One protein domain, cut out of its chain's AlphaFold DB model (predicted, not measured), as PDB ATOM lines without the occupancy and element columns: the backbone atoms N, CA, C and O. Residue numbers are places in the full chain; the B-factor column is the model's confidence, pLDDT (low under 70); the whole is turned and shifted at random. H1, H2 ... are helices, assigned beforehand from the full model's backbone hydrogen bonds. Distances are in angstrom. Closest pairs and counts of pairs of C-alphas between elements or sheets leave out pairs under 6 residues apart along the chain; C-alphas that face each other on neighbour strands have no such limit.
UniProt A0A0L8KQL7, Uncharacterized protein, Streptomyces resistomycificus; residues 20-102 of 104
ATOM      1  N   GLU A  20     -14.477 -37.219  22.691       83.00
ATOM      2  CA  GLU A  20     -13.204 -36.646  23.135       83.00
ATOM      3  C   GLU A  20     -12.721 -35.495  22.250       83.00
ATOM      4  O   GLU A  20     -12.882 -35.495  21.031       83.00
ATOM      5  N   MET A  21     -12.109 -34.503  22.892       83.44
ATOM      6  CA  MET A  21     -11.527 -33.330  22.245       83.44
ATOM      7  C   MET A  21     -10.003 -33.467  22.151       83.44
ATOM      8  O   MET A  21      -9.379 -34.208  22.902       83.44
ATOM      9  N   SER A  22      -9.380 -32.682  21.270       85.12
ATOM     10  CA  SER A  22      -7.929 -32.719  21.027       85.12
ATOM     11  C   SER A  22      -7.058 -32.256  22.205       85.12
ATOM     12  O   SER A  22      -5.852 -32.484  22.198       85.12
ATOM     13  N   SER A  23      -7.635 -31.591  23.212       88.44
ATOM     14  CA  SER A  23      -6.931 -31.169  24.429       88.44
ATOM     15  C   SER A  23      -7.874 -31.076  25.630       88.44
ATOM     16  O   SER A  23      -9.077 -30.857  25.471       88.44
ATOM     17  N   GLU A  24      -7.323 -31.196  26.842       89.31
ATOM     18  CA  GLU A  24      -8.075 -31.009  28.092       89.31
ATOM     19  C   GLU A  24      -8.688 -29.604  28.169       89.31
ATOM     20  O   GLU A  24      -9.855 -29.461  28.522       89.31
ATOM     21  N   THR A  25      -7.945 -28.568  27.767       88.94
ATOM     22  CA  THR A  25      -8.443 -27.186  27.738       88.94
ATOM     23  C   THR A  25      -9.651 -27.042  26.816       88.94
ATOM     24  O   THR A  25     -10.642 -26.426  27.202       88.94
ATOM     25  N   ALA A  26      -9.613 -27.650  25.625       86.94
ATOM     26  CA  ALA A  26     -10.747 -27.645  24.703       86.94
ATOM     27  C   ALA A  26     -11.938 -28.441  25.255       86.94
ATOM     28  O   ALA A  26     -13.078 -27.989  25.156       86.94
ATOM     29  N   ALA A  27     -11.684 -29.592  25.887       88.44
ATOM     30  CA  ALA A  27     -12.716 -30.389  26.546       88.44
ATOM     31  C   ALA A  27     -13.384 -29.623  27.692       88.44
ATOM     32  O   ALA A  27     -14.599 -29.688  27.857       88.44
ATOM     33  N   LYS A  28     -12.599 -28.877  28.470       89.44
ATOM     34  CA  LYS A  28     -13.095 -28.067  29.576       89.44
ATOM     35  C   LYS A  28     -13.910 -26.880  29.082       89.44
ATOM     36  O   LYS A  28     -15.035 -26.716  29.540       89.44
ATOM     37  N   ALA A  29     -13.399 -26.129  28.108       88.12
ATOM     38  CA  ALA A  29     -14.122 -25.012  27.505       88.12
ATOM     39  C   ALA A  29     -15.447 -25.467  26.870       88.12
ATOM     40  O   ALA A  29     -16.483 -24.848  27.098       88.12
ATOM     41  N   GLU A  30     -15.445 -26.583  26.135       86.06
ATOM     42  CA  GLU A  30     -16.672 -27.157  25.575       86.06
ATOM     43  C   GLU A  30     -17.610 -27.661  26.674       86.06
ATOM     44  O   GLU A  30     -18.812 -27.414  26.624       86.06
ATOM     45  N   GLY A  31     -17.075 -28.324  27.700       84.12
ATOM     46  CA  GLY A  31     -17.855 -28.789  28.839       84.12
ATOM     47  C   GLY A  31     -18.542 -27.646  29.580       84.12
ATOM     48  O   GLY A  31     -19.737 -27.727  29.842       84.12
ATOM     49  N   GLU A  32     -17.832 -26.555  29.858       85.81
ATOM     50  CA  GLU A  32     -18.374 -25.350  30.499       85.81
ATOM     51  C   GLU A  32     -19.406 -24.645  29.603       85.81
ATOM     52  O   GLU A  32     -20.497 -24.296  30.068       85.81
ATOM     53  N   ARG A  33     -19.115 -24.519  28.300       84.25
ATOM     54  CA  ARG A  33     -20.030 -23.958  27.292       84.25
ATOM     55  C   ARG A  33     -21.313 -24.776  27.145       84.25
ATOM     56  O   ARG A  33     -22.367 -24.217  26.858       84.25
ATOM     57  N   VAL A  34     -21.241 -26.096  27.302       79.56
ATOM     58  CA  VAL A  34     -22.416 -26.975  27.249       79.56
ATOM     59  C   VAL A  34     -23.135 -27.013  28.592       79.56
ATOM     60  O   VAL A  34     -24.362 -27.053  28.608       79.56
ATOM     61  N   ALA A  35     -22.407 -26.975  29.710       73.62
ATOM     62  CA  ALA A  35     -22.992 -27.012  31.039       73.62
ATOM     63  C   ALA A  35     -23.966 -25.861  31.237       73.62
ATOM     64  O   ALA A  35     -25.110 -26.146  31.567       73.62
ATOM     65  N   LEU A  36     -23.540 -24.599  31.049       69.50
ATOM     66  CA  LEU A  36     -24.328 -23.358  31.251       69.50
ATOM     67  C   LEU A  36     -25.364 -23.401  32.408       69.50
ATOM     68  O   LEU A  36     -26.378 -22.707  32.365       69.50
ATOM     69  N   GLY A  37     -25.159 -24.248  33.422       66.06
ATOM     70  CA  GLY A  37     -26.142 -24.578  34.459       66.06
ATOM     71  C   GLY A  37     -27.463 -25.221  33.992       66.06
ATOM     72  O   GLY A  37     -28.420 -25.224  34.762       66.06
ATOM     73  N   ARG A  38     -27.579 -25.750  32.766       83.44
ATOM     74  CA  ARG A  38     -28.840 -26.272  32.206       83.44
ATOM     75  C   ARG A  38     -28.864 -27.798  32.139       83.44
ATOM     76  O   ARG A  38     -28.144 -28.422  31.362       83.44
ATOM     77  N   LEU A  39     -29.819 -28.397  32.851       87.19
ATOM     78  CA  LEU A  39     -30.071 -29.840  32.836       87.19
ATOM     79  C   LEU A  39     -30.310 -30.400  31.418       87.19
ATOM     80  O   LEU A  39     -29.836 -31.488  31.087       87.19
ATOM     81  N   SER A  40     -31.042 -29.678  30.565       88.19
ATOM     82  CA  SER A  40     -31.345 -30.115  29.194       88.19
ATOM     83  C   SER A  40     -30.088 -30.277  28.336       88.19
ATOM     84  O   SER A  40     -29.996 -31.233  27.567       88.19
ATOM     85  N   ALA A  41     -29.098 -29.400  28.507       87.75
ATOM     86  CA  ALA A  41     -27.852 -29.451  27.756       87.75
ATOM     87  C   ALA A  41     -26.999 -30.665  28.156       87.75
ATOM     88  O   ALA A  41     -26.507 -31.381  27.283       87.75
ATOM     89  N   LEU A  42     -26.928 -30.984  29.456       88.88
ATOM     90  CA  LEU A  42     -26.277 -32.206  29.942       88.88
ATOM     91  C   LEU A  42     -26.944 -33.469  29.388       88.88
ATOM     92  O   LEU A  42     -26.258 -34.391  28.950       88.88
ATOM     93  N   LYS A  43     -28.283 -33.507  29.354       91.44
ATOM     94  CA  LYS A  43     -29.029 -34.633  28.767       91.44
ATOM     95  C   LYS A  43     -28.684 -34.826  27.293       91.44
ATOM     96  O   LYS A  43     -28.458 -35.957  26.876       91.44
ATOM     97  N   VAL A  44     -28.637 -33.745  26.512       89.44
ATOM     98  CA  VAL A  44     -28.263 -33.802  25.090       89.44
ATOM     99  C   VAL A  44     -26.827 -34.292  24.928       89.44
ATOM    100  O   VAL A  44     -26.586 -35.187  24.124       89.44
ATOM    101  N   LEU A  45     -25.892 -33.759  25.719       86.69
ATOM    102  CA  LEU A  45     -24.480 -34.125  25.644       86.69
ATOM    103  C   LEU A  45     -24.259 -35.609  25.943       86.69
ATOM    104  O   LEU A  45     -23.606 -36.298  25.167       86.69
ATOM    105  N   ILE A  46     -24.849 -36.116  27.028       89.06
ATOM    106  CA  ILE A  46     -24.687 -37.519  27.421       89.06
ATOM    107  C   ILE A  46     -25.360 -38.453  26.403       89.06
ATOM    108  O   ILE A  46     -24.856 -39.537  26.128       89.06
ATOM    109  N   LYS A  47     -26.471 -38.034  25.790       88.75
ATOM    110  CA  LYS A  47     -27.151 -38.820  24.750       88.75
ATOM    111  C   LYS A  47     -26.394 -38.895  23.419       88.75
ATOM    112  O   LYS A  47     -26.743 -39.756  22.616       88.75
ATOM    113  N   LYS A  48     -25.393 -38.037  23.164       83.88
ATOM    114  CA  LYS A  48     -24.641 -38.048  21.892       83.88
ATOM    115  C   LYS A  48     -23.941 -39.380  21.633       83.88
ATOM    116  O   LYS A  48     -23.860 -39.792  20.483       83.88
ATOM    117  N   SER A  49     -23.470 -40.047  22.684       84.12
ATOM    118  CA  SER A  49     -22.798 -41.339  22.575       84.12
ATOM    119  C   SER A  49     -23.584 -42.408  23.330       84.12
ATOM    120  O   SER A  49     -23.831 -42.294  24.533       84.12
ATOM    121  N   LYS A  50     -24.002 -43.468  22.623       86.31
ATOM    122  CA  LYS A  50     -24.803 -44.561  23.209       86.31
ATOM    123  C   LYS A  50     -24.062 -45.287  24.347       86.31
ATOM    124  O   LYS A  50     -24.692 -45.505  25.385       86.31
ATOM    125  N   PRO A  51     -22.771 -45.659  24.212       89.06
ATOM    126  CA  PRO A  51     -22.013 -46.264  25.310       89.06
ATOM    127  C   PRO A  51     -21.913 -45.351  26.535       89.06
ATOM    128  O   PRO A  51     -22.176 -45.795  27.652       89.06
ATOM    129  N   LEU A  52     -21.629 -44.063  26.321       89.31
ATOM    130  CA  LEU A  52     -21.545 -43.072  27.393       89.31
ATOM    131  C   LEU A  52     -22.893 -42.911  28.112       89.31
ATOM    132  O   LEU A  52     -22.940 -42.906  29.340       89.31
ATOM    133  N   PHE A  53     -23.999 -42.854  27.365       91.69
ATOM    134  CA  PHE A  53     -25.340 -42.803  27.940       91.69
ATOM    135  C   PHE A  53     -25.650 -44.034  28.796       91.69
ATOM    136  O   PHE A  53     -26.112 -43.896  29.928       91.69
ATOM    137  N   LYS A  54     -25.344 -45.241  28.304       93.00
ATOM    138  CA  LYS A  54     -25.537 -46.481  29.072       93.00
ATOM    139  C   LYS A  54     -24.703 -46.498  30.354       93.00
ATOM    140  O   LYS A  54     -25.220 -46.875  31.407       93.00
ATOM    141  N   ALA A  55     -23.447 -46.063  30.287       91.94
ATOM    142  CA  ALA A  55     -22.573 -45.971  31.452       91.94
ATOM    143  C   ALA A  55     -23.090 -44.949  32.478       91.94
ATOM    144  O   ALA A  55     -23.196 -45.276  33.662       91.94
ATOM    145  N   ALA A  56     -23.518 -43.770  32.019       93.00
ATOM    146  CA  ALA A  56     -24.126 -42.738  32.854       93.00
ATOM    147  C   ALA A  56     -25.384 -43.253  33.573       93.00
ATOM    148  O   ALA A  56     -25.528 -43.059  34.780       93.00
ATOM    149  N   VAL A  57     -26.269 -43.963  32.864       95.69
ATOM    150  CA  VAL A  57     -27.478 -44.575  33.443       95.69
ATOM    151  C   VAL A  57     -27.118 -45.651  34.470       95.69
ATOM    152  O   VAL A  57     -27.665 -45.655  35.574       95.69
ATOM    153  N   LYS A  58     -26.166 -46.541  34.160       94.81
ATOM    154  CA  LYS A  58     -25.704 -47.586  35.091       94.81
ATOM    155  C   LYS A  58     -25.095 -46.986  36.361       94.81
ATOM    156  O   LYS A  58     -25.325 -47.510  37.449       94.81
ATOM    157  N   ALA A  59     -24.332 -45.905  36.229       94.88
ATOM    158  CA  ALA A  59     -23.742 -45.204  37.359       94.88
ATOM    159  C   ALA A  59     -24.809 -44.466  38.187       94.88
ATOM    160  O   ALA A  59     -24.813 -44.580  39.409       94.88
ATOM    161  N   ALA A  60     -25.767 -43.800  37.533       95.69
ATOM    162  CA  ALA A  60     -26.862 -43.092  38.194       95.69
ATOM    163  C   ALA A  60     -27.792 -44.027  38.982       95.69
ATOM    164  O   ALA A  60     -28.149 -43.716  40.116       95.69
ATOM    165  N   LYS A  61     -28.121 -45.211  38.442       95.50
ATOM    166  CA  LYS A  61     -28.920 -46.236  39.147       95.50
ATOM    167  C   LYS A  61     -28.254 -46.759  40.421       95.50
ATOM    168  O   LYS A  61     -28.938 -47.230  41.320       95.50
ATOM    169  N   LYS A  62     -26.925 -46.664  40.515       94.38
ATOM    170  CA  LYS A  62     -26.153 -47.015  41.718       94.38
ATOM    171  C   LYS A  62     -26.049 -45.861  42.726       94.38
ATOM    172  O   LYS A  62     -25.430 -46.027  43.775       94.38
ATOM    173  N   GLY A  63     -26.634 -44.705  42.419       92.31
ATOM    174  CA  GLY A  63     -26.656 -43.530  43.278       92.31
ATOM    175  C   GLY A  63     -25.491 -42.565  43.054       92.31
ATOM    176  O   GLY A  63     -24.556 -42.810  42.289       92.31
ATOM    177  N   LYS A  64     -25.554 -41.433  43.764       92.19
ATOM    178  CA  LYS A  64     -24.666 -40.281  43.560       92.19
ATOM    179  C   LYS A  64     -23.177 -40.616  43.680       92.19
ATOM    180  O   LYS A  64     -22.405 -40.219  42.818       92.19
ATOM    181  N   ALA A  65     -22.771 -41.393  44.683       93.56
ATOM    182  CA  ALA A  65     -21.362 -41.751  44.862       93.56
ATOM    183  C   ALA A  65     -20.794 -42.568  43.685       93.56
ATOM    184  O   ALA A  65     -19.644 -42.380  43.291       93.56
ATOM    185  N   ALA A  66     -21.586 -43.474  43.106       94.06
ATOM    186  CA  ALA A  66     -21.169 -44.242  41.935       94.06
ATOM    187  C   ALA A  66     -21.125 -43.368  40.675       94.06
ATOM    188  O   ALA A  66     -20.195 -43.495  39.879       94.06
ATOM    189  N   PHE A  67     -22.090 -42.457  40.529       94.81
ATOM    190  CA  PHE A  67     -22.103 -41.469  39.457       94.81
ATOM    191  C   PHE A  67     -20.878 -40.552  39.509       94.81
ATOM    192  O   PHE A  67     -20.170 -40.430  38.517       94.81
ATOM    193  N   ASP A  68     -20.553 -39.993  40.676       93.94
ATOM    194  CA  ASP A  68     -19.382 -39.130  40.851       93.94
ATOM    195  C   ASP A  68     -18.073 -39.884  40.555       93.94
ATOM    196  O   ASP A  68     -17.159 -39.332  39.941       93.94
ATOM    197  N   ARG A  69     -17.969 -41.165  40.941       94.25
ATOM    198  CA  ARG A  69     -16.816 -42.012  40.583       94.25
ATOM    199  C   ARG A  69     -16.703 -42.212  39.075       94.25
ATOM    200  O   ARG A  69     -15.609 -42.063  38.545       94.25
ATOM    201  N   TRP A  70     -17.814 -42.496  38.398       94.50
ATOM    202  CA  TRP A  70     -17.847 -42.627  36.940       94.50
ATOM    203  C   TRP A  70     -17.436 -41.323  36.240       94.50
ATOM    204  O   TRP A  70     -16.588 -41.344  35.354       94.50
ATOM    205  N   VAL A  71     -17.950 -40.171  36.688       93.69
ATOM    206  CA  VAL A  71     -17.546 -38.856  36.158       93.69
ATOM    207  C   VAL A  71     -16.042 -38.638  36.328       93.69
ATOM    208  O   VAL A  71     -15.374 -38.167  35.411       93.69
ATOM    209  N   ASN A  72     -15.481 -38.998  37.484       93.69
ATOM    210  CA  ASN A  72     -14.048 -38.854  37.729       93.69
ATOM    211  C   ASN A  72     -13.195 -39.851  36.934       93.69
ATOM    212  O   ASN A  72     -12.063 -39.503  36.597       93.69
ATOM    213  N   SER A  73     -13.733 -41.028  36.591       90.75
ATOM    214  CA  SER A  73     -13.061 -41.981  35.707       90.75
ATOM    215  C   SER A  73     -13.107 -41.579  34.236       90.75
ATOM    216  O   SER A  73     -12.366 -42.158  33.459       90.75
ATOM    217  N   LEU A  74     -13.941 -40.615  33.825       89.75
ATOM    218  CA  LEU A  74     -13.905 -40.111  32.451       89.75
ATOM    219  C   LEU A  74     -12.537 -39.492  32.137       89.75
ATOM    220  O   LEU A  74     -11.927 -38.819  32.978       89.75
ATOM    221  N   SER A  75     -12.102 -39.671  30.892       89.25
ATOM    222  CA  SER A  75     -10.933 -39.006  30.320       89.25
ATOM    223  C   SER A  75     -10.993 -37.487  30.522       89.25
ATOM    224  O   SER A  75     -12.060 -36.875  30.422       89.25
ATOM    225  N   ASN A  76      -9.847 -36.854  30.786       90.06
ATOM    226  CA  ASN A  76      -9.757 -35.390  30.864       90.06
ATOM    227  C   ASN A  76     -10.023 -34.712  29.512       90.06
ATOM    228  O   ASN A  76     -10.364 -33.533  29.472       90.06
ATOM    229  N   PHE A  77      -9.928 -35.463  28.417       90.19
ATOM    230  CA  PHE A  77     -10.285 -35.010  27.077       90.19
ATOM    231  C   PHE A  77     -11.795 -35.090  26.810       90.19
ATOM    232  O   PHE A  77     -12.258 -34.651  25.759       90.19
ATOM    233  N   ASN A  78     -12.585 -35.622  27.750       88.56
ATOM    234  CA  ASN A  78     -14.026 -35.765  27.598       88.56
ATOM    235  C   ASN A  78     -14.776 -34.532  28.154       88.56
ATOM    236  O   ASN A  78     -14.757 -34.290  29.366       88.56
ATOM    237  N   PRO A  79     -15.507 -33.775  27.319       89.94
ATOM    238  CA  PRO A  79     -16.240 -32.588  27.740       89.94
ATOM    239  C   PRO A  79     -17.410 -32.904  28.679       89.94
ATOM    240  O   PRO A  79     -17.812 -32.037  29.446       89.94
ATOM    241  N   VAL A  80     -17.933 -34.137  28.703       91.44
ATOM    242  CA  VAL A  80     -18.983 -34.559  29.652       91.44
ATOM    243  C   VAL A  80     -18.486 -34.461  31.090       91.44
ATOM    244  O   VAL A  80     -19.229 -34.008  31.963       91.44
ATOM    245  N   LYS A  81     -17.222 -34.831  31.336       92.81
ATOM    246  CA  LYS A  81     -16.591 -34.720  32.657       92.81
ATOM    247  C   LYS A  81     -16.681 -33.291  33.166       92.81
ATOM    248  O   LYS A  81     -17.170 -33.041  34.266       92.81
ATOM    249  N   TRP A  82     -16.227 -32.361  32.339       93.12
ATOM    250  CA  TRP A  82     -16.178 -30.948  32.673       93.12
ATOM    251  C   TRP A  82     -17.565 -30.331  32.736       93.12
ATOM    252  O   TRP A  82     -17.830 -29.561  33.653       93.12
ATOM    253  N   ALA A  83     -18.477 -30.743  31.855       91.75
ATOM    254  CA  ALA A  83     -19.845 -30.260  31.882       91.75
ATOM    255  C   ALA A  83     -20.547 -30.614  33.199       91.75
ATOM    256  O   ALA A  83     -21.191 -29.770  33.822       91.75
ATOM    257  N   ILE A  84     -20.380 -31.853  33.671       92.25
ATOM    258  CA  ILE A  84     -20.964 -32.296  34.939       92.25
ATOM    259  C   ILE A  84     -20.260 -31.624  36.126       92.25
ATOM    260  O   ILE A  84     -20.936 -31.143  37.031       92.25
ATOM    261  N   LYS A  85     -18.922 -31.544  36.122       92.12
ATOM    262  CA  LYS A  85     -18.151 -30.915  37.211       92.12
ATOM    263  C   LYS A  85     -18.357 -29.401  37.315       92.12
ATOM    264  O   LYS A  85     -18.258 -28.867  38.412       92.12
ATOM    265  N   GLY A  86     -18.631 -28.727  36.201       89.12
ATOM    266  CA  GLY A  86     -18.948 -27.299  36.148       89.12
ATOM    267  C   GLY A  86     -20.421 -26.981  36.415       89.12
ATOM    268  O   GLY A  86     -20.794 -25.811  36.453       89.12
ATOM    269  N   SER A  87     -21.275 -27.994  36.588       90.00
ATOM    270  CA  SER A  87     -22.702 -27.789  36.838       90.00
ATOM    271  C   SER A  87     -23.009 -27.621  38.330       90.00
ATOM    272  O   SER A  87     -22.397 -28.291  39.166       90.00
ATOM    273  N   PRO A  88     -24.012 -26.798  38.692       90.06
ATOM    274  CA  PRO A  88     -24.496 -26.716  40.066       90.06
ATOM    275  C   PRO A  88     -24.952 -28.078  40.609       90.06
ATOM    276  O   PRO A  88     -25.550 -28.881  39.889       90.06
ATOM    277  N   SER A  89     -24.743 -28.333  41.904       89.06
ATOM    278  CA  SER A  89     -25.034 -29.642  42.510       89.06
ATOM    279  C   SER A  89     -26.503 -30.071  42.399       89.06
ATOM    280  O   SER A  89     -26.779 -31.267  42.275       89.06
ATOM    281  N   TYR A  90     -27.448 -29.123  42.399       89.25
ATOM    282  CA  TYR A  90     -28.869 -29.427  42.210       89.25
ATOM    283  C   TYR A  90     -29.155 -29.940  40.787       89.25
ATOM    284  O   TYR A  90     -29.837 -30.948  40.642       89.25
ATOM    285  N   ILE A  91     -28.528 -29.358  39.755       91.62
ATOM    286  CA  ILE A  91     -28.627 -29.826  38.360       91.62
ATOM    287  C   ILE A  91     -28.064 -31.241  38.218       91.62
ATOM    288  O   ILE A  91     -28.663 -32.088  37.558       91.62
ATOM    289  N   VAL A  92     -26.923 -31.523  38.856       92.50
ATOM    290  CA  VAL A  92     -26.332 -32.871  38.850       92.50
ATOM    291  C   VAL A  92     -27.264 -33.875  39.533       92.50
ATOM    292  O   VAL A  92     -27.422 -34.996  39.055       92.50
ATOM    293  N   THR A  93     -27.934 -33.471  40.612       93.94
ATOM    294  CA  THR A  93     -28.912 -34.318  41.311       93.94
ATOM    295  C   THR A  93     -30.127 -34.615  40.430       93.94
ATOM    296  O   THR A  93     -30.511 -35.774  40.293       93.94
ATOM    297  N   GLU A  94     -30.688 -33.607  39.757       94.38
ATOM    298  CA  GLU A  94     -31.781 -33.805  38.797       94.38
ATOM    299  C   GLU A  94     -31.368 -34.687  37.613       94.38
ATOM    300  O   GLU A  94     -32.148 -35.521  37.144       94.38
ATOM    301  N   LEU A  95     -30.127 -34.538  37.139       94.25
ATOM    302  CA  LEU A  95     -29.567 -35.377  36.088       94.25
ATOM    303  C   LEU A  95     -29.495 -36.840  36.524       94.25
ATOM    304  O   LEU A  95     -29.930 -37.709  35.769       94.25
ATOM    305  N   ILE A  96     -28.992 -37.110  37.730       95.06
ATOM    306  CA  ILE A  96     -28.929 -38.463  38.297       95.06
ATOM    307  C   ILE A  96     -30.336 -39.052  38.411       95.06
ATOM    308  O   ILE A  96     -30.564 -40.161  37.929       95.06
ATOM    309  N   SER A  97     -31.292 -38.309  38.977       96.00
ATOM    310  CA  SER A  97     -32.684 -38.758  39.116       96.00
ATOM    311  C   SER A  97     -33.317 -39.096  37.769       96.00
ATOM    312  O   SER A  97     -33.988 -40.117  37.636       96.00
ATOM    313  N   TRP A  98     -33.072 -38.274  36.746       95.44
ATOM    314  CA  TRP A  98     -33.566 -38.533  35.397       95.44
ATOM    315  C   TRP A  98     -32.880 -39.742  34.740       95.44
ATOM    316  O   TRP A  98     -33.561 -40.564  34.123       95.44
ATOM    317  N   LEU A  99     -31.556 -39.881  34.883       95.19
ATOM    318  CA  LEU A  99     -30.785 -41.014  34.358       95.19
ATOM    319  C   LEU A  99     -31.206 -42.338  35.011       95.19
ATOM    320  O   LEU A  99     -31.308 -43.354  34.328       95.19
ATOM    321  N   ALA A 100     -31.493 -42.333  36.313       94.62
ATOM    322  CA  ALA A 100     -31.918 -43.520  37.048       94.62
ATOM    323  C   ALA A 100     -33.260 -44.088  36.546       94.62
ATOM    324  O   ALA A 100     -33.471 -45.298  36.603       94.62
ATOM    325  N   GLN A 101     -34.127 -43.235  35.990       94.56
ATOM    326  CA  GLN A 101     -35.419 -43.621  35.408       94.56
ATOM    327  C   GLN A 101     -35.309 -44.166  33.974       94.56
ATOM    328  O   GLN A 101     -36.300 -44.637  33.420       94.56
ATOM    329  N   GLN A 102     -34.133 -44.102  33.341       92.50
ATOM    330  CA  GLN A 102     -33.980 -44.549  31.957       92.50
ATOM    331  C   GLN A 102     -34.005 -46.080  31.852       92.50
ATOM    332  O   GLN A 102     -33.356 -46.802  32.623       92.50
TER     333      GLN A 102
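Overview. This is residues 20 to 102 of the 104 residues of an uncharacterized protein of Streptomyces resistomycificus (UniProt A0A0L8KQL7). Six short helices pack mostly crosswise into a compact body, with H5 and H2 nearest its middle, H1 at one end of the long axis and H6 toward the other. The printed part has 83 residues, with H1 to H6 in chain order and no named strand; the class is all helix. The radius of gyration of the C-alphas is 11.4 A and the spans are 32 by 22 by 21 A.

Along the chain. H1, residues 24 to 35, begins at C-alpha 24 (-8.075, -31.009, 28.092) and is 15.7 A long. H2 is residues 39 to 47, H3 50 to 61 at 16.5 A, H4 64 to 73, and H5 79 to 85. H6, residues 89 to 100, 16.4 A, ends at C-alpha 100 (-31.918, -43.520, 37.048).

Arrangement. H2, the hub, touches H6, closest C-alphas Leu 39 and Ile 91, 5.7 A. H1 touches H5 at a steep tilt of 63 degrees, closest C-alphas Gly 31 and Ala 83, 3.9 A. H3 and H4 form a hairpin, closest C-alphas Ala 59 and Phe 67, 4.6 A. H1 and H6 are apart. In H1 to H6 every O i to N i+4 pair is within hydrogen-bond range.

Size, cuts and confidence. The farthest C-alphas, Ser 23 and Gln 101, are 33.0 A apart. The printed part has no cut, and its five links are tight. Residues 36 to 37 have pLDDT under 70.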